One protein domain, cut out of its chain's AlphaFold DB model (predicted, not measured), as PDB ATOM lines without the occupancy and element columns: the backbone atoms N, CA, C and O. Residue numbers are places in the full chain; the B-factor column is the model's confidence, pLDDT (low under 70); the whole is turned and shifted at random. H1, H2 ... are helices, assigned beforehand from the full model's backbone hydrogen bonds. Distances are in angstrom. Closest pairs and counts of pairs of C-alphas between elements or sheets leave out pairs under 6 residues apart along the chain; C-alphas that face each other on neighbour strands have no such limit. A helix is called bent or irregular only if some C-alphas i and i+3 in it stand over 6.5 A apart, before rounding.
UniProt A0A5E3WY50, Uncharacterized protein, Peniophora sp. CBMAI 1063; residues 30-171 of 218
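AT A GLANCE: This is residues 30 to 171 of the 218 residues of an uncharacterized protein of Peniophora sp. CBMAI 1063 (UniProt A0A5E3WY50). Look for long helices laid side by side and running back and forth along one long axis: H1, H2 and H3 make a row with H2 in the middle, and H4 slants over one face of H2 and H3, packing on them near one end and then splaying off until its residues 157 to 171 stick out. The long link of residues 56 to 67 makes a loop at the end where H4 begins. You will find 142 printed residues with four named helices in the order H1, H2, H3, H4 and no named strand; the class is all helix. The whole is loose, with a radius of gyration of the C-alphas of 18.0 A, and elongated, spanning 57 by 31 by 18 A.

IN THESE COORDINATES: Start with the longest helix by residues, H3, residues 102 to 137; find C-alpha 102 at (167.061, 155.396, 82.264) and go 50.5 A to C-alpha 137. H3 is irregular, with C-alphas 129 and 132 7.7 A apart, and has a kink of 62 degrees near residue 130. Before it comes H2, residues 68 to 99, 43.6 A long; it is irregular too, with C-alphas 71 and 74 8.6 A apart, and has a kink of 62 degrees near residue 75. H1, residues 30 to 55, begins at C-alpha 30 at (166.175, 138.131, 88.556) and runs 37.5 A. H4, residues 139 to 171, runs 47.2 A to C-alpha 171 at (161.353, 168.565, 97.369).

HOW THE PARTS SIT: H2, H3 and H4 form an up and down bundle, each helix running against the one before it in the chain. H3 and H2 are a hairpin and touch at a shallow tilt of 9 degrees, opposite ways; look at their closest C-alphas, Ser 112 and Cys 89, 5.8 A apart. H3 with residues 120 to 135 alone touches H4, also a hairpin, at a shallow tilt of 31 degrees; their closest C-alphas, Ala 135 and Phe 142, are 5.6 A apart. H2, the hub, touches H4 with residues 68 to 80 alone, the same way at a shallow tilt of 29 degrees; the closest C-alphas, Ser 79 and Ala 145, are 4.9 A apart. H2 and H1 are a hairpin and touch at a shallow tilt of 10 degrees, with the C-alphas of Asn 87 and His 39 closest at 5.0 A. H1 is apart from H3 and from H4. Every O i to N i+4 pair is within hydrogen-bond range in H1 and H4, against 23 of 28 in H2 and 24 of 32 in H3.

THE WHOLE: The two C-alphas farthest apart, those of Glu 64 and Leu 171, are 60.2 A from each other. The printed part has no cut. The link from H1 to H2 is long; those from H2 to H3 and from H3 to H4 are tight. The mean pLDDT of the printed part is 83.3; look to residues 100 to 106 for the values under 70.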
ATOM      1  N   ILE A  30     166.985 139.217  87.985       84.94
ATOM      2  CA  ILE A  30     166.175 138.131  88.556       84.94
ATOM      3  C   ILE A  30     164.915 138.704  89.211       84.94
ATOM      4  O   ILE A  30     163.821 138.234  88.927       84.94
ATOM      5  N   TYR A  31     165.044 139.769  90.007       84.56
ATOM      6  CA  TYR A  31     163.905 140.421  90.653       84.56
ATOM      7  C   TYR A  31     162.829 140.868  89.651       84.56
ATOM      8  O   TYR A  31     161.661 140.512  89.800       84.56
ATOM      9  N   PHE A  32     163.204 141.601  88.598       83.50
ATOM     10  CA  PHE A  32     162.225 142.055  87.606       83.50
ATOM     11  C   PHE A  32     161.692 140.918  86.724       83.50
ATOM     12  O   PHE A  32     160.530 140.971  86.324       83.50
ATOM     13  N   ALA A  33     162.490 139.882  86.447       82.38
ATOM     14  CA  ALA A  33     162.009 138.689  85.753       82.38
ATOM     15  C   ALA A  33     160.941 137.959  86.588       82.38
ATOM     16  O   ALA A  33     159.893 137.590  86.058       82.38
ATOM     17  N   CYS A  34     161.151 137.841  87.903       86.81
ATOM     18  CA  CYS A  34     160.144 137.321  88.826       86.81
ATOM     19  C   CYS A  34     158.887 138.197  88.848       86.81
ATOM     20  O   CYS A  34     157.787 137.657  88.803       86.81
ATOM     21  N   LEU A  35     159.022 139.529  88.863       84.38
ATOM     22  CA  LEU A  35     157.866 140.431  88.795       84.38
ATOM     23  C   LEU A  35     157.046 140.231  87.515       84.38
ATOM     24  O   LEU A  35     155.821 140.180  87.589       84.38
ATOM     25  N   ILE A  36     157.695 140.070  86.355       83.50
ATOM     26  CA  ILE A  36     156.990 139.745  85.104       83.50
ATOM     27  C   ILE A  36     156.250 138.418  85.241       83.50
ATOM     28  O   ILE A  36     155.075 138.351  84.885       83.50
ATOM     29  N   GLY A  37     156.914 137.384  85.764       83.75
ATOM     30  CA  GLY A  37     156.305 136.072  85.979       83.75
ATOM     31  C   GLY A  37     155.069 136.153  86.876       83.75
ATOM     32  O   GLY A  37     154.005 135.682  86.489       83.75
ATOM     33  N   ILE A  38     155.177 136.833  88.021       88.31
ATOM     34  CA  ILE A  38     154.066 137.036  88.961       88.31
ATOM     35  C   ILE A  38     152.904 137.754  88.273       88.31
ATOM     36  O   ILE A  38     151.784 137.249  88.297       88.31
ATOM     37  N   HIS A  39     153.153 138.892  87.623       86.88
ATOM     38  CA  HIS A  39     152.089 139.641  86.955       86.88
ATOM     39  C   HIS A  39     151.466 138.872  85.782       86.88
ATOM     40  O   HIS A  39     150.263 138.979  85.558       86.88
ATOM     41  N   SER A  40     152.247 138.067  85.060       80.88
ATOM     42  CA  SER A  40     151.739 137.232  83.962       80.88
ATOM     43  C   SER A  40     150.839 136.113  84.483       80.88
ATOM     44  O   SER A  40     149.758 135.890  83.944       80.88
ATOM     45  N   THR A  41     151.236 135.457  85.577       89.38
ATOM     46  CA  THR A  41     150.396 134.457  86.251       89.38
ATOM     47  C   THR A  41     149.115 135.087  86.788       89.38
ATOM     48  O   THR A  41     148.040 134.521  86.606       89.38
ATOM     49  N   MET A  42     149.202 136.277  87.389       89.12
ATOM     50  CA  MET A  42     148.022 137.016  87.844       89.12
ATOM     51  C   MET A  42     147.092 137.357  86.674       89.12
ATOM     52  O   MET A  42     145.894 137.152  86.798       89.12
ATOM     53  N   LEU A  43     147.608 137.776  85.511       86.19
ATOM     54  CA  LEU A  43     146.774 137.986  84.316       86.19
ATOM     55  C   LEU A  43     146.059 136.710  83.861       86.19
ATOM     56  O   LEU A  43     144.882 136.771  83.516       86.19
ATOM     57  N   GLY A  44     146.750 135.568  83.872       84.69
ATOM     58  CA  GLY A  44     146.141 134.279  83.544       84.69
ATOM     59  C   GLY A  44     145.019 133.903  84.515       84.69
ATOM     60  O   GLY A  44     143.936 133.512  84.083       84.69
ATOM     61  N   LEU A  45     145.251 134.089  85.818       87.94
ATOM     62  CA  LEU A  45     144.253 133.853  86.865       87.94
ATOM     63  C   LEU A  45     143.046 134.786  86.735       87.94
ATOM     64  O   LEU A  45     141.915 134.329  86.856       87.94
ATOM     65  N   GLU A  46     143.259 136.069  86.451       86.62
ATOM     66  CA  GLU A  46     142.162 137.015  86.227       86.62
ATOM     67  C   GLU A  46     141.362 136.670  84.960       86.62
ATOM     68  O   GLU A  46     140.139 136.787  84.956       86.62
ATOM     69  N   GLY A  47     142.022 136.175  83.906       86.69
ATOM     70  CA  GLY A  47     141.357 135.651  82.707       86.69
ATOM     71  C   GLY A  47     140.473 134.446  83.008       86.69
ATOM     72  O   GLY A  47     139.316 134.407  82.588       86.69
ATOM     73  N   TYR A  48     140.994 133.497  83.784       89.31
ATOM     74  CA  TYR A  48     140.228 132.342  84.242       89.31
ATOM     75  C   TYR A  48     139.045 132.755  85.129       89.31
ATOM     76  O   TYR A  48     137.923 132.309  84.901       89.31
ATOM     77  N   ASN A  49     139.266 133.655  86.091       86.31
ATOM     78  CA  ASN A  49     138.212 134.163  86.968       86.31
ATOM     79  C   ASN A  49     137.108 134.867  86.177       86.31
ATOM     80  O   ASN A  49     135.931 134.666  86.470       86.31
ATOM     81  N   LEU A  50     137.468 135.667  85.168       86.62
ATOM     82  CA  LEU A  50     136.501 136.310  84.282       86.62
ATOM     83  C   LEU A  50     135.673 135.270  83.525       86.62
ATOM     84  O   LEU A  50     134.450 135.358  83.518       86.62
ATOM     85  N   TYR A  51     136.328 134.271  82.930       89.62
ATOM     86  CA  TYR A  51     135.646 133.182  82.232       89.62
ATOM     87  C   TYR A  51     134.672 132.427  83.152       89.62
ATOM     88  O   TYR A  51     133.518 132.222  82.780       89.62
ATOM     89  N   SER A  52     135.104 132.085  84.372       88.25
ATOM     90  CA  SER A  52     134.250 131.454  85.390       88.25
ATOM     91  C   SER A  52     133.065 132.349  85.751       88.25
ATOM     92  O   SER A  52     131.928 131.905  85.707       88.25
ATOM     93  N   THR A  53     133.311 133.637  86.022       85.75
ATOM     94  CA  THR A  53     132.269 134.612  86.403       85.75
ATOM     95  C   THR A  53     131.187 134.749  85.334       85.75
ATOM     96  O   THR A  53     130.017 134.916  85.662       85.75
ATOM     97  N   VAL A  54     131.577 134.685  84.060       90.31
ATOM     98  CA  VAL A  54     130.648 134.749  82.925       90.31
ATOM     99  C   VAL A  54     129.836 133.458  82.826       90.31
ATOM    100  O   VAL A  54     128.612 133.509  82.772       90.31
ATOM    101  N   ASN A  55     130.500 132.299  82.822       90.94
ATOM    102  CA  ASN A  55     129.842 131.011  82.589       90.94
ATOM    103  C   ASN A  55     129.000 130.525  83.772       90.94
ATOM    104  O   ASN A  55     128.011 129.824  83.578       90.94
ATOM    105  N   GLU A  56     129.414 130.864  84.986       90.94
ATOM    106  CA  GLU A  56     128.744 130.497  86.234       90.94
ATOM    107  C   GLU A  56     127.875 131.650  86.754       90.94
ATOM    108  O   GLU A  56     127.483 131.663  87.922       90.94
ATOM    109  N   SER A  57     127.584 132.637  85.898       90.81
ATOM    110  CA  SER A  57     126.743 133.767  86.269       90.81
ATOM    111  C   SER A  57     125.348 133.273  86.672       90.81
ATOM    112  O   SER A  57     124.725 132.510  85.925       90.81
ATOM    113  N   PRO A  58     124.835 133.683  87.846       91.75
ATOM    114  CA  PRO A  58     123.519 133.257  88.292       91.75
ATOM    115  C   PRO A  58     122.426 133.811  87.373       91.75
ATOM    116  O   PRO A  58     122.613 134.815  86.682       91.75
ATOM    117  N   ALA A  59     121.263 133.161  87.380       92.50
ATOM    118  CA  ALA A  59     120.077 133.693  86.720       92.50
ATOM    119  C   ALA A  59     119.699 135.063  87.308       92.50
ATOM    120  O   ALA A  59     119.836 135.289  88.514       92.50
ATOM    121  N   SER A  60     119.200 135.964  86.462       91.56
ATOM    122  CA  SER A  60     118.664 137.246  86.908       91.56
ATOM    123  C   SER A  60     117.492 137.036  87.863       91.56
ATOM    124  O   SER A  60     116.652 136.157  87.668       91.56
ATOM    125  N   ALA A  61     117.397 137.897  88.876       86.19
ATOM    126  CA  ALA A  61     116.282 137.889  89.817       86.19
ATOM    127  C   ALA A  61     114.956 138.374  89.200       86.19
ATOM    128  O   ALA A  61     113.906 138.218  89.821       86.19
ATOM    129  N   THR A  62     114.995 138.997  88.016       90.12
ATOM    130  CA  THR A  62     113.843 139.721  87.446       90.12
ATOM    131  C   THR A  62     113.562 139.422  85.977       90.12
ATOM    132  O   THR A  62     112.422 139.592  85.550       90.12
ATOM    133  N   VAL A  63     114.547 138.937  85.212       91.19
ATOM    134  CA  VAL A  63     114.381 138.617  83.786       91.19
ATOM    135  C   VAL A  63     114.573 137.120  83.555       91.19
ATOM    136  O   VAL A  63     115.675 136.585  83.684       91.19
ATOM    137  N   GLU A  64     113.492 136.430  83.194       91.75
ATOM    138  CA  GLU A  64     113.518 134.992  82.922       91.75
ATOM    139  C   GLU A  64     114.405 134.662  81.708       91.75
ATOM    140  O   GLU A  64     114.382 135.349  80.685       91.75
ATOM    141  N   GLY A  65     115.208 133.600  81.818       92.12
ATOM    142  CA  GLY A  65     116.084 133.136  80.735       92.12
ATOM    143  C   GLY A  65     117.343 133.981  80.501       92.12
ATOM    144  O   GLY A  65     118.043 133.753  79.514       92.12
ATOM    145  N   LYS A  66     117.647 134.939  81.385       94.00
ATOM    146  CA  LYS A  66     118.872 135.751  81.352       94.00
ATOM    147  C   LYS A  66     119.705 135.546  82.611       94.00
ATOM    148  O   LYS A  66     119.161 135.361  83.699       94.00
ATOM    149  N   THR A  67     121.025 135.599  82.468       95.19
ATOM    150  CA  THR A  67     121.953 135.659  83.606       95.19
ATOM    151  C   THR A  67     122.179 137.101  84.059       95.19
ATOM    152  O   THR A  67     121.913 138.048  83.315       95.19
ATOM    153  N   GLU A  68     122.704 137.287  85.269       93.38
ATOM    154  CA  GLU A  68     123.139 138.604  85.749       93.38
ATOM    155  C   GLU A  68     124.179 139.239  84.807       93.38
ATOM    156  O   GLU A  68     124.160 140.449  84.565       93.38
ATOM    157  N   TRP A  69     125.081 138.425  84.249       93.44
ATOM    158  CA  TRP A  69     126.088 138.896  83.305       93.44
ATOM    159  C   TRP A  69     125.469 139.370  81.988       93.44
ATOM    160  O   TRP A  69     125.895 140.399  81.470       93.44
ATOM    161  N   ASP A  70     124.443 138.690  81.469       93.69
ATOM    162  CA  ASP A  70     123.781 139.100  80.220       93.69
ATOM    163  C   ASP A  70     123.180 140.508  80.297       93.69
ATOM    164  O   ASP A  70     123.136 141.214  79.288       93.69
ATOM    165  N   LEU A  71     122.716 140.909  81.481       92.19
ATOM    166  CA  LEU A  71     122.064 142.200  81.707       92.19
ATOM    167  C   LEU A  71     123.076 143.304  82.036       92.19
ATOM    168  O   LEU A  71     122.906 144.449  81.629       92.19
ATOM    169  N   CYS A  72     124.171 142.956  82.718       93.38
ATOM    170  CA  CYS A  72     125.095 143.933  83.299       93.38
ATOM    171  C   CYS A  72     126.572 143.724  82.923       93.38
ATOM    172  O   CYS A  72     127.474 144.204  83.620       93.38
ATOM    173  N   ALA A  73     126.840 143.072  81.787       91.00
ATOM    174  CA  ALA A  73     128.185 142.812  81.269       91.00
ATOM    175  C   ALA A  73     129.110 144.046  81.225       91.00
ATOM    176  O   ALA A  73     130.276 143.893  81.593       91.00
ATOM    177  N   PRO A  74     128.670 145.267  80.841       89.94
ATOM    178  CA  PRO A  74     129.554 146.437  80.844       89.94
ATOM    179  C   PRO A  74     130.109 146.762  82.236       89.94
ATOM    180  O   PRO A  74     131.303 147.035  82.387       89.94
ATOM    181  N   LEU A  75     129.259 146.684  83.265       88.19
ATOM    182  CA  LEU A  75     129.652 146.927  84.652       88.19
ATOM    183  C   LEU A  75     130.535 145.788  85.182       88.19
ATOM    184  O   LEU A  75     131.550 146.047  85.835       88.19
ATOM    185  N   GLY A  76     130.191 144.540  84.849       86.69
ATOM    186  CA  GLY A  76     130.990 143.356  85.166       86.69
ATOM    187  C   GLY A  76     132.399 143.433  84.576       86.69
ATOM    188  O   GLY A  76     133.384 143.371  85.314       86.69
ATOM    189  N   ALA A  77     132.505 143.669  83.269       87.12
ATOM    190  CA  ALA A  77     133.772 143.812  82.558       87.12
ATOM    191  C   ALA A  77     134.621 144.953  83.131       87.12
ATOM    192  O   ALA A  77     135.813 144.768  83.401       87.12
ATOM    193  N   TRP A  78     134.012 146.113  83.398       87.12
ATOM    194  CA  TRP A  78     134.712 147.213  84.051       87.12
ATOM    195  C   TRP A  78     135.243 146.806  85.433       87.12
ATOM    196  O   TRP A  78     136.430 147.000  85.706       87.12
ATOM    197  N   SER A  79     134.420 146.163  86.263       83.25
ATOM    198  CA  SER A  79     134.795 145.785  87.631       83.25
ATOM    199  C   SER A  79     135.967 144.807  87.722       83.25
ATOM    200  O   SER A  79     136.688 144.822  88.718       83.25
ATOM    201  N   VAL A  80     136.173 143.974  86.701       80.50
ATOM    202  CA  VAL A  80     137.280 143.008  86.649       80.50
ATOM    203  C   VAL A  80     138.505 143.621  85.949       80.50
ATOM    204  O   VAL A  80     139.650 143.298  86.269       80.50
ATOM    205  N   SER A  81     138.297 144.581  85.040       81.38
ATOM    206  CA  SER A  81     139.363 145.157  84.209       81.38
ATOM    207  C   SER A  81     140.462 145.916  84.969       81.38
ATOM    208  O   SER A  81     141.589 145.954  84.476       81.38
ATOM    209  N   TRP A  82     140.227 146.471  86.170       79.88
ATOM    210  CA  TRP A  82     141.306 147.188  86.886       79.88
ATOM    211  C   TRP A  82     142.493 146.295  87.222       79.88
ATOM    212  O   TRP A  82     143.633 146.759  87.201       79.88
ATOM    213  N   ARG A  83     142.254 145.014  87.518       79.06
ATOM    214  CA  ARG A  83     143.331 144.070  87.837       79.06
ATOM    215  C   ARG A  83     144.150 143.736  86.601       79.06
ATOM    216  O   ARG A  83     145.372 143.644  86.689       79.06
ATOM    217  N   PHE A  84     143.505 143.639  85.441       82.31
ATOM    218  CA  PHE A  84     144.205 143.532  84.163       82.31
ATOM    219  C   PHE A  84     145.077 144.760  83.914       82.31
ATOM    220  O   PHE A  84     146.270 144.618  83.650       82.31
ATOM    221  N   VAL A  85     144.517 145.961  84.082       81.62
ATOM    222  CA  VAL A  85     145.259 147.221  83.930       81.62
ATOM    223  C   VAL A  85     146.451 147.273  84.894       81.62
ATOM    224  O   VAL A  85     147.550 147.634  84.470       81.62
ATOM    225  N   LEU A  86     146.274 146.847  86.153       79.50
ATOM    226  CA  LEU A  86     147.351 146.787  87.142       79.50
ATOM    227  C   LEU A  86     148.496 145.878  86.705       79.50
ATOM    228  O   LEU A  86     149.660 146.283  86.706       79.50
ATOM    229  N   ASN A  87     148.167 144.646  86.325       83.00
ATOM    230  CA  ASN A  87     149.176 143.652  85.993       83.00
ATOM    231  C   ASN A  87     149.874 143.962  84.660       83.00
ATOM    232  O   ASN A  87     151.095 143.827  84.578       83.00
ATOM    233  N   VAL A  88     149.155 144.464  83.647       82.56
ATOM    234  CA  VAL A  88     149.764 144.918  82.384       82.56
ATOM    235  C   VAL A  88     150.724 146.084  82.629       82.56
ATOM    236  O   VAL A  88     151.849 146.066  82.127       82.56
ATOM    237  N   CYS A  89     150.333 147.069  83.445       81.69
ATOM    238  CA  CYS A  89     151.225 148.163  83.832       81.69
ATOM    239  C   CYS A  89     152.458 147.655  84.601       81.69
ATOM    240  O   CYS A  89     153.569 148.121  84.342       81.69
ATOM    241  N   GLY A  90     152.283 146.687  85.505       79.12
ATOM    242  CA  GLY A  90     153.377 146.046  86.241       79.12
ATOM    243  C   GLY A  90     154.386 145.355  85.319       79.12
ATOM    244  O   GLY A  90     155.592 145.581  85.443       79.12
ATOM    245  N   ILE A  91     153.905 144.593  84.331       83.06
ATOM    246  CA  ILE A  91     154.752 143.961  83.306       83.06
ATOM    247  C   ILE A  91     155.471 145.023  82.481       83.06
ATOM    248  O   ILE A  91     156.690 144.945  82.331       83.06
ATOM    249  N   ALA A  92     154.753 146.028  81.974       80.56
ATOM    250  CA  ALA A  92     155.346 147.090  81.167       80.56
ATOM    251  C   ALA A  92     156.463 147.818  81.932       80.56
ATOM    252  O   ALA A  92     157.538 148.062  81.380       80.56
ATOM    253  N   PHE A  93     156.250 148.098  83.219       80.44
ATOM    254  CA  PHE A  93     157.252 148.707  84.087       80.44
ATOM    255  C   PHE A  93     158.465 147.795  84.330       80.44
ATOM    256  O   PHE A  93     159.614 148.245  84.233       80.44
ATOM    257  N   ALA A  94     158.236 146.513  84.619       79.62
ATOM    258  CA  ALA A  94     159.307 145.549  84.851       79.62
ATOM    259  C   ALA A  94     160.144 145.314  83.582       79.62
ATOM    260  O   ALA A  94     161.373 145.387  83.634       79.62
ATOM    261  N   MET A  95     159.490 145.148  82.428       78.94
ATOM    262  CA  MET A  95     160.123 145.045  81.109       78.94
ATOM    263  C   MET A  95     160.931 146.302  80.780       78.94
ATOM    264  O   MET A  95     162.104 146.214  80.414       78.94
ATOM    265  N   ALA A  96     160.349 147.487  80.973       75.94
ATOM    266  CA  ALA A  96     161.047 148.750  80.763       75.94
ATOM    267  C   ALA A  96     162.280 148.894  81.655       75.94
ATOM    268  O   ALA A  96     163.262 149.503  81.247       75.94
ATOM    269  N   THR A  97     162.249 148.332  82.862       75.25
ATOM    270  CA  THR A  97     163.384 148.393  83.784       75.25
ATOM    271  C   THR A  97     164.450 147.339  83.475       75.25
ATOM    272  O   THR A  97     165.629 147.590  83.730       75.25
ATOM    273  N   LEU A  98     164.062 146.195  82.908       77.56
ATOM    274  CA  LEU A  98     164.972 145.139  82.454       77.56
ATOM    275  C   LEU A  98     165.704 145.491  81.161       77.56
ATOM    276  O   LEU A  98     166.906 145.247  81.060       77.56
ATOM    277  N   PHE A  99     164.981 146.044  80.188       76.12
ATOM    278  CA  PHE A  99     165.471 146.242  78.822       76.12
ATOM    279  C   PHE A  99     165.715 147.716  78.473       76.12
ATOM    280  O   PHE A  99     166.510 148.017  77.586       76.12
ATOM    281  N   GLY A 100     165.057 148.651  79.165       61.91
ATOM    282  CA  GLY A 100     165.148 150.081  78.891       61.91
ATOM    283  C   GLY A 100     166.144 150.798  79.801       61.91
ATOM    284  O   GLY A 100     166.017 150.818  81.028       61.91
ATOM    285  N   GLY A 101     167.131 151.470  79.200       61.28
ATOM    286  CA  GLY A 101     167.961 152.451  79.910       61.28
ATOM    287  C   GLY A 101     167.125 153.573  80.558       61.28
ATOM    288  O   GLY A 101     165.930 153.717  80.296       61.28
ATOM    289  N   ASN A 102     167.749 154.412  81.399       58.53
ATOM    290  CA  ASN A 102     167.061 155.396  82.264       58.53
ATOM    291  C   ASN A 102     166.035 156.319  81.557       58.53
ATOM    292  O   ASN A 102     165.081 156.752  82.198       58.53
ATOM    293  N   ARG A 103     166.170 156.578  80.247       56.06
ATOM    294  CA  ARG A 103     165.275 157.460  79.465       56.06
ATOM    295  C   ARG A 103     163.853 156.936  79.249       56.06
ATOM    296  O   ARG A 103     162.946 157.735  79.040       56.06
ATOM    297  N   ILE A 104     163.639 155.621  79.288       57.84
ATOM    298  CA  ILE A 104     162.334 155.015  78.961       57.84
ATOM    299  C   ILE A 104     161.362 155.065  80.164       57.84
ATOM    300  O   ILE A 104     160.145 154.997  79.991       57.84
ATOM    301  N   ARG A 105     161.871 155.282  81.388       66.81
ATOM    302  CA  ARG A 105     161.086 155.135  82.627       66.81
ATOM    303  C   ARG A 105     160.000 156.193  82.825       66.81
ATOM    304  O   ARG A 105     158.907 155.844  83.251       66.81
ATOM    305  N   VAL A 106     160.251 157.461  82.493       65.38
ATOM    306  CA  VAL A 106     159.300 158.545  82.821       65.38
ATOM    307  C   VAL A 106     158.029 158.469  81.972       65.38
ATOM    308  O   VAL A 106     156.930 158.621  82.499       65.38
ATOM    309  N   ARG A 107     158.154 158.181  80.668       72.12
ATOM    310  CA  ARG A 107     156.987 158.078  79.777       72.12
ATOM    311  C   ARG A 107     156.096 156.900  80.151       72.12
ATOM    312  O   ARG A 107     154.888 157.082  80.213       72.12
ATOM    313  N   ILE A 108     156.670 155.730  80.422       72.88
ATOM    314  CA  ILE A 108     155.886 154.537  80.774       72.88
ATOM    315  C   ILE A 108     155.161 154.747  82.099       72.88
ATOM    316  O   ILE A 108     153.962 154.507  82.165       72.88
ATOM    317  N   VAL A 109     155.840 155.303  83.108       70.69
ATOM    318  CA  VAL A 109     155.199 155.648  84.386       70.69
ATOM    319  C   VAL A 109     154.045 156.631  84.170       70.69
ATOM    320  O   VAL A 109     152.951 156.390  84.672       70.69
ATOM    321  N   ALA A 110     154.242 157.688  83.377       72.00
ATOM    322  CA  ALA A 110     153.185 158.658  83.088       72.00
ATOM    323  C   ALA A 110     151.972 158.022  82.386       72.00
ATOM    324  O   ALA A 110     150.839 158.264  82.795       72.00
ATOM    325  N   HIS A 111     152.187 157.171  81.376       77.56
ATOM    326  CA  HIS A 111     151.090 156.495  80.671       77.56
ATOM    327  C   HIS A 111     150.362 155.496  81.572       77.56
ATOM    328  O   HIS A 111     149.137 155.442  81.550       77.56
ATOM    329  N   SER A 112     151.088 154.755  82.414       73.19
ATOM    330  CA  SER A 112     150.478 153.874  83.410       73.19
ATOM    331  C   SER A 112     149.614 154.659  84.399       73.19
ATOM    332  O   SER A 112     148.485 154.257  84.661       73.19
ATOM    333  N   MET A 113     150.080 155.812  84.892       73.19
ATOM    334  CA  MET A 113     149.269 156.670  85.766       73.19
ATOM    335  C   MET A 113     148.018 157.211  85.065       73.19
ATOM    336  O   MET A 113     146.948 157.218  85.670       73.19
ATOM    337  N   LEU A 114     148.124 157.612  83.795       79.56
ATOM    338  CA  LEU A 114     146.972 158.059  83.007       79.56
ATOM    339  C   LEU A 114     145.958 156.936  82.775       79.56
ATOM    340  O   LEU A 114     144.762 157.191  82.862       79.56
ATOM    341  N   LEU A 115     146.410 155.700  82.540       78.69
ATOM    342  CA  LEU A 115     145.526 154.539  82.415       78.69
ATOM    343  C   LEU A 115     144.757 154.265  83.713       78.69
ATOM    344  O   LEU A 115     143.552 154.026  83.657       78.69
ATOM    345  N   TYR A 116     145.405 154.364  84.881       76.06
ATOM    346  CA  TYR A 116     144.695 154.246  86.162       76.06
ATOM    347  C   TYR A 116     143.705 155.378  86.385       76.06
ATOM    348  O   TYR A 116     142.590 155.124  86.829       76.06
ATOM    349  N   ALA A 117     144.102 156.615  86.083       78.00
ATOM    350  CA  ALA A 117     143.220 157.764  86.215       78.00
ATOM    351  C   ALA A 117     142.000 157.616  85.297       78.00
ATOM    352  O   ALA A 117     140.877 157.805  85.746       78.00
ATOM    353  N   ALA A 118     142.199 157.200  84.044       81.19
ATOM    354  CA  ALA A 118     141.111 156.936  83.111       81.19
ATOM    355  C   ALA A 118     140.179 155.833  83.633       81.19
ATOM    356  O   ALA A 118     138.971 156.052  83.711       81.19
ATOM    357  N   TRP A 119     140.727 154.692  84.068       82.69
ATOM    358  CA  TRP A 119     139.926 153.604  84.633       82.69
ATOM    359  C   TRP A 119     139.107 154.072  85.845       82.69
ATOM    360  O   TRP A 119     137.892 153.861  85.898       82.69
ATOM    361  N   PHE A 120     139.757 154.785  86.768       80.06
ATOM    362  CA  PHE A 120     139.123 155.342  87.957       80.06
ATOM    363  C   PHE A 120     137.999 156.318  87.607       80.06
ATOM    364  O   PHE A 120     136.927 156.228  88.189       80.06
ATOM    365  N   MET A 121     138.208 157.208  86.636       81.56
ATOM    366  CA  MET A 121     137.214 158.211  86.236       81.56
ATOM    367  C   MET A 121     136.020 157.594  85.495       81.56
ATOM    368  O   MET A 121     134.898 158.077  85.637       81.56
ATOM    369  N   THR A 122     136.227 156.511  84.739       83.19
ATOM    370  CA  THR A 122     135.125 155.793  84.067       83.19
ATOM    371  C   THR A 122     134.231 155.019  85.037       83.19
ATOM    372  O   THR A 122     133.055 154.808  84.751       83.19
ATOM    373  N   GLY A 123     134.753 154.647  86.208       82.19
ATOM    374  CA  GLY A 123     134.035 153.852  87.199       82.19
ATOM    375  C   GLY A 123     132.776 154.485  87.772       82.19
ATOM    376  O   GLY A 123     131.708 153.888  87.661       82.19
ATOM    377  N   PRO A 124     132.855 155.700  88.340       83.94
ATOM    378  CA  PRO A 124     131.693 156.435  88.817       83.94
ATOM    379  C   PRO A 124     130.634 156.623  87.738       83.94
ATOM    380  O   PRO A 124     129.452 156.545  88.044       83.94
ATOM    381  N   PHE A 125     131.042 156.838  86.483       86.19
ATOM    382  CA  PHE A 125     130.103 157.000  85.377       86.19
ATOM    383  C   PHE A 125     129.353 155.701  85.072       86.19
ATOM    384  O   PHE A 125     128.136 155.726  84.913       86.19
ATOM    385  N   LEU A 126     130.053 154.564  85.033       86.94
ATOM    386  CA  LEU A 126     129.427 153.258  84.817       86.94
ATOM    387  C   LEU A 126     128.556 152.844  86.002       86.94
ATOM    388  O   LEU A 126     127.428 152.410  85.796       86.94
ATOM    389  N   LEU A 127     129.034 153.038  87.233       87.31
ATOM    390  CA  LEU A 127     128.217 152.826  88.423       87.31
ATOM    391  C   LEU A 127     126.978 153.715  88.376       87.31
ATOM    392  O   LEU A 127     125.887 153.208  88.543       87.31
ATOM    393  N   TYR A 128     127.097 155.005  88.079       88.00
ATOM    394  CA  TYR A 128     125.936 155.890  88.002       88.00
ATOM    395  C   TYR A 128     124.948 155.477  86.902       88.00
ATOM    396  O   TYR A 128     123.747 155.436  87.147       88.00
ATOM    397  N   SER A 129     125.454 155.142  85.713       89.88
ATOM    398  CA  SER A 129     124.620 154.835  84.545       89.88
ATOM    399  C   SER A 129     123.898 153.495  84.671       89.88
ATOM    400  O   SER A 129     122.772 153.379  84.209       89.88
ATOM    401  N   TYR A 130     124.530 152.500  85.303       89.56
ATOM    402  CA  TYR A 130     124.013 151.131  85.370       89.56
ATOM    403  C   TYR A 130     123.565 150.707  86.778       89.56
ATOM    404  O   TYR A 130     123.001 149.629  86.926       89.56
ATOM    405  N   ALA A 131     123.791 151.506  87.832       84.62
ATOM    406  CA  ALA A 131     123.511 151.080  89.211       84.62
ATOM    407  C   ALA A 131     122.047 150.733  89.446       84.62
ATOM    408  O   ALA A 131     121.781 149.740  90.111       84.62
ATOM    409  N   ALA A 132     121.112 151.550  88.962       86.94
ATOM    410  CA  ALA A 132     119.697 151.346  89.259       86.94
ATOM    411  C   ALA A 132     119.181 150.035  88.649       86.94
ATOM    412  O   ALA A 132     118.582 149.227  89.355       86.94
ATOM    413  N   GLU A 133     119.478 149.807  87.369       89.88
ATOM    414  CA  GLU A 133     119.095 148.594  86.641       89.88
ATOM    415  C   GLU A 133     119.836 147.376  87.206       89.88
ATOM    416  O   GLU A 133     119.215 146.423  87.675       89.88
ATOM    417  N   CYS A 134     121.166 147.440  87.318       91.88
ATOM    418  CA  CYS A 134     121.959 146.305  87.786       91.88
ATOM    419  C   CYS A 134     121.755 145.966  89.264       91.88
ATOM    420  O   CYS A 134     121.924 144.811  89.640       91.88
ATOM    421  N   ALA A 135     121.381 146.916  90.123       92.06
ATOM    422  CA  ALA A 135     121.072 146.600  91.517       92.06
ATOM    423  C   ALA A 135     119.811 145.735  91.655       92.06
ATOM    424  O   ALA A 135     119.699 144.982  92.625       92.06
ATOM    425  N   VAL A 136     118.878 145.850  90.706       91.44
ATOM    426  CA  VAL A 136     117.622 145.094  90.684       91.44
ATOM    427  C   VAL A 136     117.791 143.798  89.894       91.44
ATOM    428  O   VAL A 136     117.425 142.725  90.371       91.44
ATOM    429  N   GLU A 137     118.375 143.889  88.703       91.88
ATOM    430  CA  GLU A 137     118.431 142.786  87.748       91.88
ATOM    431  C   GLU A 137     119.626 141.848  87.958       91.88
ATOM    432  O   GLU A 137     119.538 140.661  87.628       91.88
ATOM    433  N   ALA A 138     120.719 142.371  88.523       92.44
ATOM    434  CA  ALA A 138     122.001 141.688  88.702       92.44
ATOM    435  C   ALA A 138     122.670 142.012  90.061       92.44
ATOM    436  O   ALA A 138     123.805 142.514  90.108       92.44
ATOM    437  N   PRO A 139     121.983 141.776  91.197       91.06
ATOM    438  CA  PRO A 139     122.432 142.229  92.513       91.06
ATOM    439  C   PRO A 139     123.781 141.639  92.945       91.06
ATOM    440  O   PRO A 139     124.514 142.299  93.693       91.06
ATOM    441  N   GLY A 140     124.126 140.419  92.517       89.06
ATOM    442  CA  GLY A 140     125.428 139.813  92.793       89.06
ATOM    443  C   GLY A 140     126.559 140.577  92.107       89.06
ATOM    444  O   GLY A 140     127.484 141.064  92.772       89.06
ATOM    445  N   LEU A 141     126.441 140.753  90.791       90.19
ATOM    446  CA  LEU A 141     127.408 141.488  89.977       90.19
ATOM    447  C   LEU A 141     127.553 142.948  90.427       90.19
ATOM    448  O   LEU A 141     128.674 143.451  90.549       90.19
ATOM    449  N   PHE A 142     126.441 143.617  90.740       91.50
ATOM    450  CA  PHE A 142     126.458 144.996  91.228       91.50
ATOM    451  C   PHE A 142     127.228 145.133  92.551       91.50
ATOM    452  O   PHE A 142     128.091 146.006  92.680       91.50
ATOM    453  N   LYS A 143     126.982 144.242  93.523       91.06
ATOM    454  CA  LYS A 143     127.712 144.234  94.804       91.06
ATOM    455  C   LYS A 143     129.207 144.011  94.603       91.06
ATOM    456  O   LYS A 143     130.009 144.707  95.225       91.06
ATOM    457  N   ALA A 144     129.584 143.077  93.728       87.69
ATOM    458  CA  ALA A 144     130.984 142.820  93.403       87.69
ATOM    459  C   ALA A 144     131.652 144.049  92.762       87.69
ATOM    460  O   ALA A 144     132.751 144.440  93.166       87.69
ATOM    461  N   ALA A 145     130.970 144.706  91.820       88.69
ATOM    462  CA  ALA A 145     131.464 145.914  91.170       88.69
ATOM    463  C   ALA A 145     131.658 147.073  92.157       88.69
ATOM    464  O   ALA A 145     132.709 147.719  92.154       88.69
ATOM    465  N   LEU A 146     130.690 147.293  93.047       90.12
ATOM    466  CA  LEU A 146     130.773 148.319  94.082       90.12
ATOM    467  C   LEU A 146     131.906 148.033  95.081       90.12
ATOM    468  O   LEU A 146     132.670 148.937  95.421       90.12
ATOM    469  N   ALA A 147     132.054 146.781  95.520       89.50
ATOM    470  CA  ALA A 147     133.132 146.380  96.422       89.50
ATOM    471  C   ALA A 147     134.513 146.614  95.789       89.50
ATOM    472  O   ALA A 147     135.393 147.207  96.418       89.50
ATOM    473  N   ASN A 148     134.687 146.221  94.523       85.88
ATOM    474  CA  ASN A 148     135.918 146.466  93.771       85.88
ATOM    475  C   ASN A 148     136.212 147.966  93.631       85.88
ATOM    476  O   ASN A 148     137.353 148.385  93.834       85.88
ATOM    477  N   TYR A 149     135.192 148.781  93.351       86.94
ATOM    478  CA  TYR A 149     135.338 150.232  93.269       86.94
ATOM    479  C   TYR A 149     135.823 150.846  94.586       86.94
ATOM    480  O   TYR A 149     136.798 151.602  94.594       86.94
ATOM    481  N   VAL A 150     135.178 150.509  95.707       88.44
ATOM    482  CA  VAL A 150     135.539 151.036  97.034       88.44
ATOM    483  C   VAL A 150     136.962 150.627  97.409       88.44
ATOM    484  O   VAL A 150     137.761 151.479  97.804       88.44
ATOM    485  N   MET A 151     137.302 149.350  97.223       85.62
ATOM    486  CA  MET A 151     138.643 148.834  97.497       85.62
ATOM    487  C   MET A 151     139.699 149.559  96.662       85.62
ATOM    488  O   MET A 151     140.687 150.050  97.210       85.62
ATOM    489  N   PHE A 152     139.483 149.689  95.352       82.25
ATOM    490  CA  PHE A 152     140.417 150.399  94.484       82.25
ATOM    491  C   PHE A 152     140.555 151.874  94.873       82.25
ATOM    492  O   PHE A 152     141.671 152.384  94.937       82.25
ATOM    493  N   THR A 153     139.445 152.550  95.177       82.69
ATOM    494  CA  THR A 153     139.447 153.955  95.617       82.69
ATOM    495  C   THR A 153     140.308 154.133  96.861       82.69
ATOM    496  O   THR A 153     141.152 155.029  96.912       82.69
ATOM    497  N   PHE A 154     140.149 153.244  97.842       86.19
ATOM    498  CA  PHE A 154     140.960 153.252  99.053       86.19
ATOM    499  C   PHE A 154     142.451 153.059  98.741       86.19
ATOM    500  O   PHE A 154     143.278 153.869  99.161       86.19
ATOM    501  N   TYR A 155     142.802 152.053  97.932       82.44
ATOM    502  CA  TYR A 155     144.190 151.824  97.518       82.44
ATOM    503  C   TYR A 155     144.788 153.011  96.757       82.44
ATOM    504  O   TYR A 155     145.926 153.403  97.029       82.44
ATOM    505  N   ALA A 156     144.035 153.604  95.832       77.81
ATOM    506  CA  ALA A 156     144.467 154.763  95.062       77.81
ATOM    507  C   ALA A 156     144.743 155.966  95.975       77.81
ATOM    508  O   ALA A 156     145.780 156.616  95.834       77.81
ATOM    509  N   LEU A 157     143.875 156.223  96.959       81.81
ATOM    510  CA  LEU A 157     144.083 157.270  97.961       81.81
ATOM    511  C   LEU A 157     145.337 157.006  98.801       81.81
ATOM    512  O   LEU A 157     146.169 157.903  98.946       81.81
ATOM    513  N   CYS A 158     145.524 155.779  99.297       81.75
ATOM    514  CA  CYS A 158     146.731 155.403 100.033       81.75
ATOM    515  C   CYS A 158     147.998 155.633  99.196       81.75
ATOM    516  O   CYS A 158     148.954 156.245  99.678       81.75
ATOM    517  N   MET A 159     147.995 155.208  97.931       76.19
ATOM    518  CA  MET A 159     149.123 155.412  97.020       76.19
ATOM    519  C   MET A 159     149.388 156.893  96.739       76.19
ATOM    520  O   MET A 159     150.544 157.315  96.752       76.19
ATOM    521  N   MET A 160     148.345 157.704  96.547       75.31
ATOM    522  CA  MET A 160     148.498 159.149  96.370       75.31
ATOM    523  C   MET A 160     149.103 159.815  97.608       75.31
ATOM    524  O   MET A 160     150.008 160.637  97.473       75.31
ATOM    525  N   VAL A 161     148.677 159.431  98.815       79.12
ATOM    526  CA  VAL A 161     149.250 159.950 100.068       79.12
ATOM    527  C   VAL A 161     150.729 159.570 100.201       79.12
ATOM    528  O   VAL A 161     151.558 160.432 100.508       79.12
ATOM    529  N   LEU A 162     151.086 158.313  99.917       78.25
ATOM    530  CA  LEU A 162     152.481 157.857  99.929       78.25
ATOM    531  C   LEU A 162     153.333 158.615  98.905       78.25
ATOM    532  O   LEU A 162     154.437 159.064  99.228       78.25
ATOM    533  N   PHE A 163     152.805 158.817  97.697       74.38
ATOM    534  CA  PHE A 163     153.484 159.572  96.650       74.38
ATOM    535  C   PHE A 163     153.672 161.040  97.040       74.38
ATOM    536  O   PHE A 163     154.770 161.572  96.891       74.38
ATOM    537  N   MET A 164     152.651 161.686  97.616       74.00
ATOM    538  CA  MET A 164     152.768 163.051  98.132       74.00
ATOM    539  C   MET A 164     153.842 163.155  99.218       74.00
ATOM    540  O   MET A 164     154.644 164.090  99.200       74.00
ATOM    541  N   PHE A 165     153.920 162.185 100.131       79.06
ATOM    542  CA  PHE A 165     154.944 162.170 101.174       79.06
ATOM    543  C   PHE A 165     156.360 161.999 100.602       79.06
ATOM    544  O   PHE A 165     157.285 162.718 101.001       79.06
ATOM    545  N   ALA A 166     156.534 161.095  99.633       73.62
ATOM    546  CA  ALA A 166     157.800 160.896  98.929       73.62
ATOM    547  C   ALA A 166     158.210 162.146  98.132       73.62
ATOM    548  O   ALA A 166     159.343 162.618  98.263       73.62
ATOM    549  N   ALA A 167     157.279 162.739  97.382       72.88
ATOM    550  CA  ALA A 167     157.495 163.969  96.628       72.88
ATOM    551  C   ALA A 167     157.875 165.135  97.551       72.88
ATOM    552  O   ALA A 167     158.819 165.872  97.267       72.88
ATOM    553  N   PHE A 168     157.213 165.269  98.702       79.88
ATOM    554  CA  PHE A 168     157.512 166.317  99.674       79.88
ATOM    555  C   PHE A 168     158.891 166.135 100.323       79.88
ATOM    556  O   PHE A 168     159.637 167.107 100.485       79.88
ATOM    557  N   LYS A 169     159.281 164.891 100.639       80.12
ATOM    558  CA  LYS A 169     160.648 164.565 101.077       80.12
ATOM    559  C   LYS A 169     161.681 164.900  99.997       80.12
ATOM    560  O   LYS A 169     162.687 165.536 100.311       80.12
ATOM    561  N   GLY A 170     161.420 164.525  98.745       78.56
ATOM    562  CA  GLY A 170     162.277 164.842  97.601       78.56
ATOM    563  C   GLY A 170     162.447 166.350  97.409       78.56
ATOM    564  O   GLY A 170     163.571 166.842  97.318       78.56
ATOM    565  N   LEU A 171     161.349 167.106  97.474       78.62
ATOM    566  CA  LEU A 171     161.353 168.565  97.369       78.62
ATOM    567  C   LEU A 171     162.147 169.221  98.509       78.62
ATOM    568  O   LEU A 171     162.904 170.162  98.272       78.62
TER     569      LEU A 171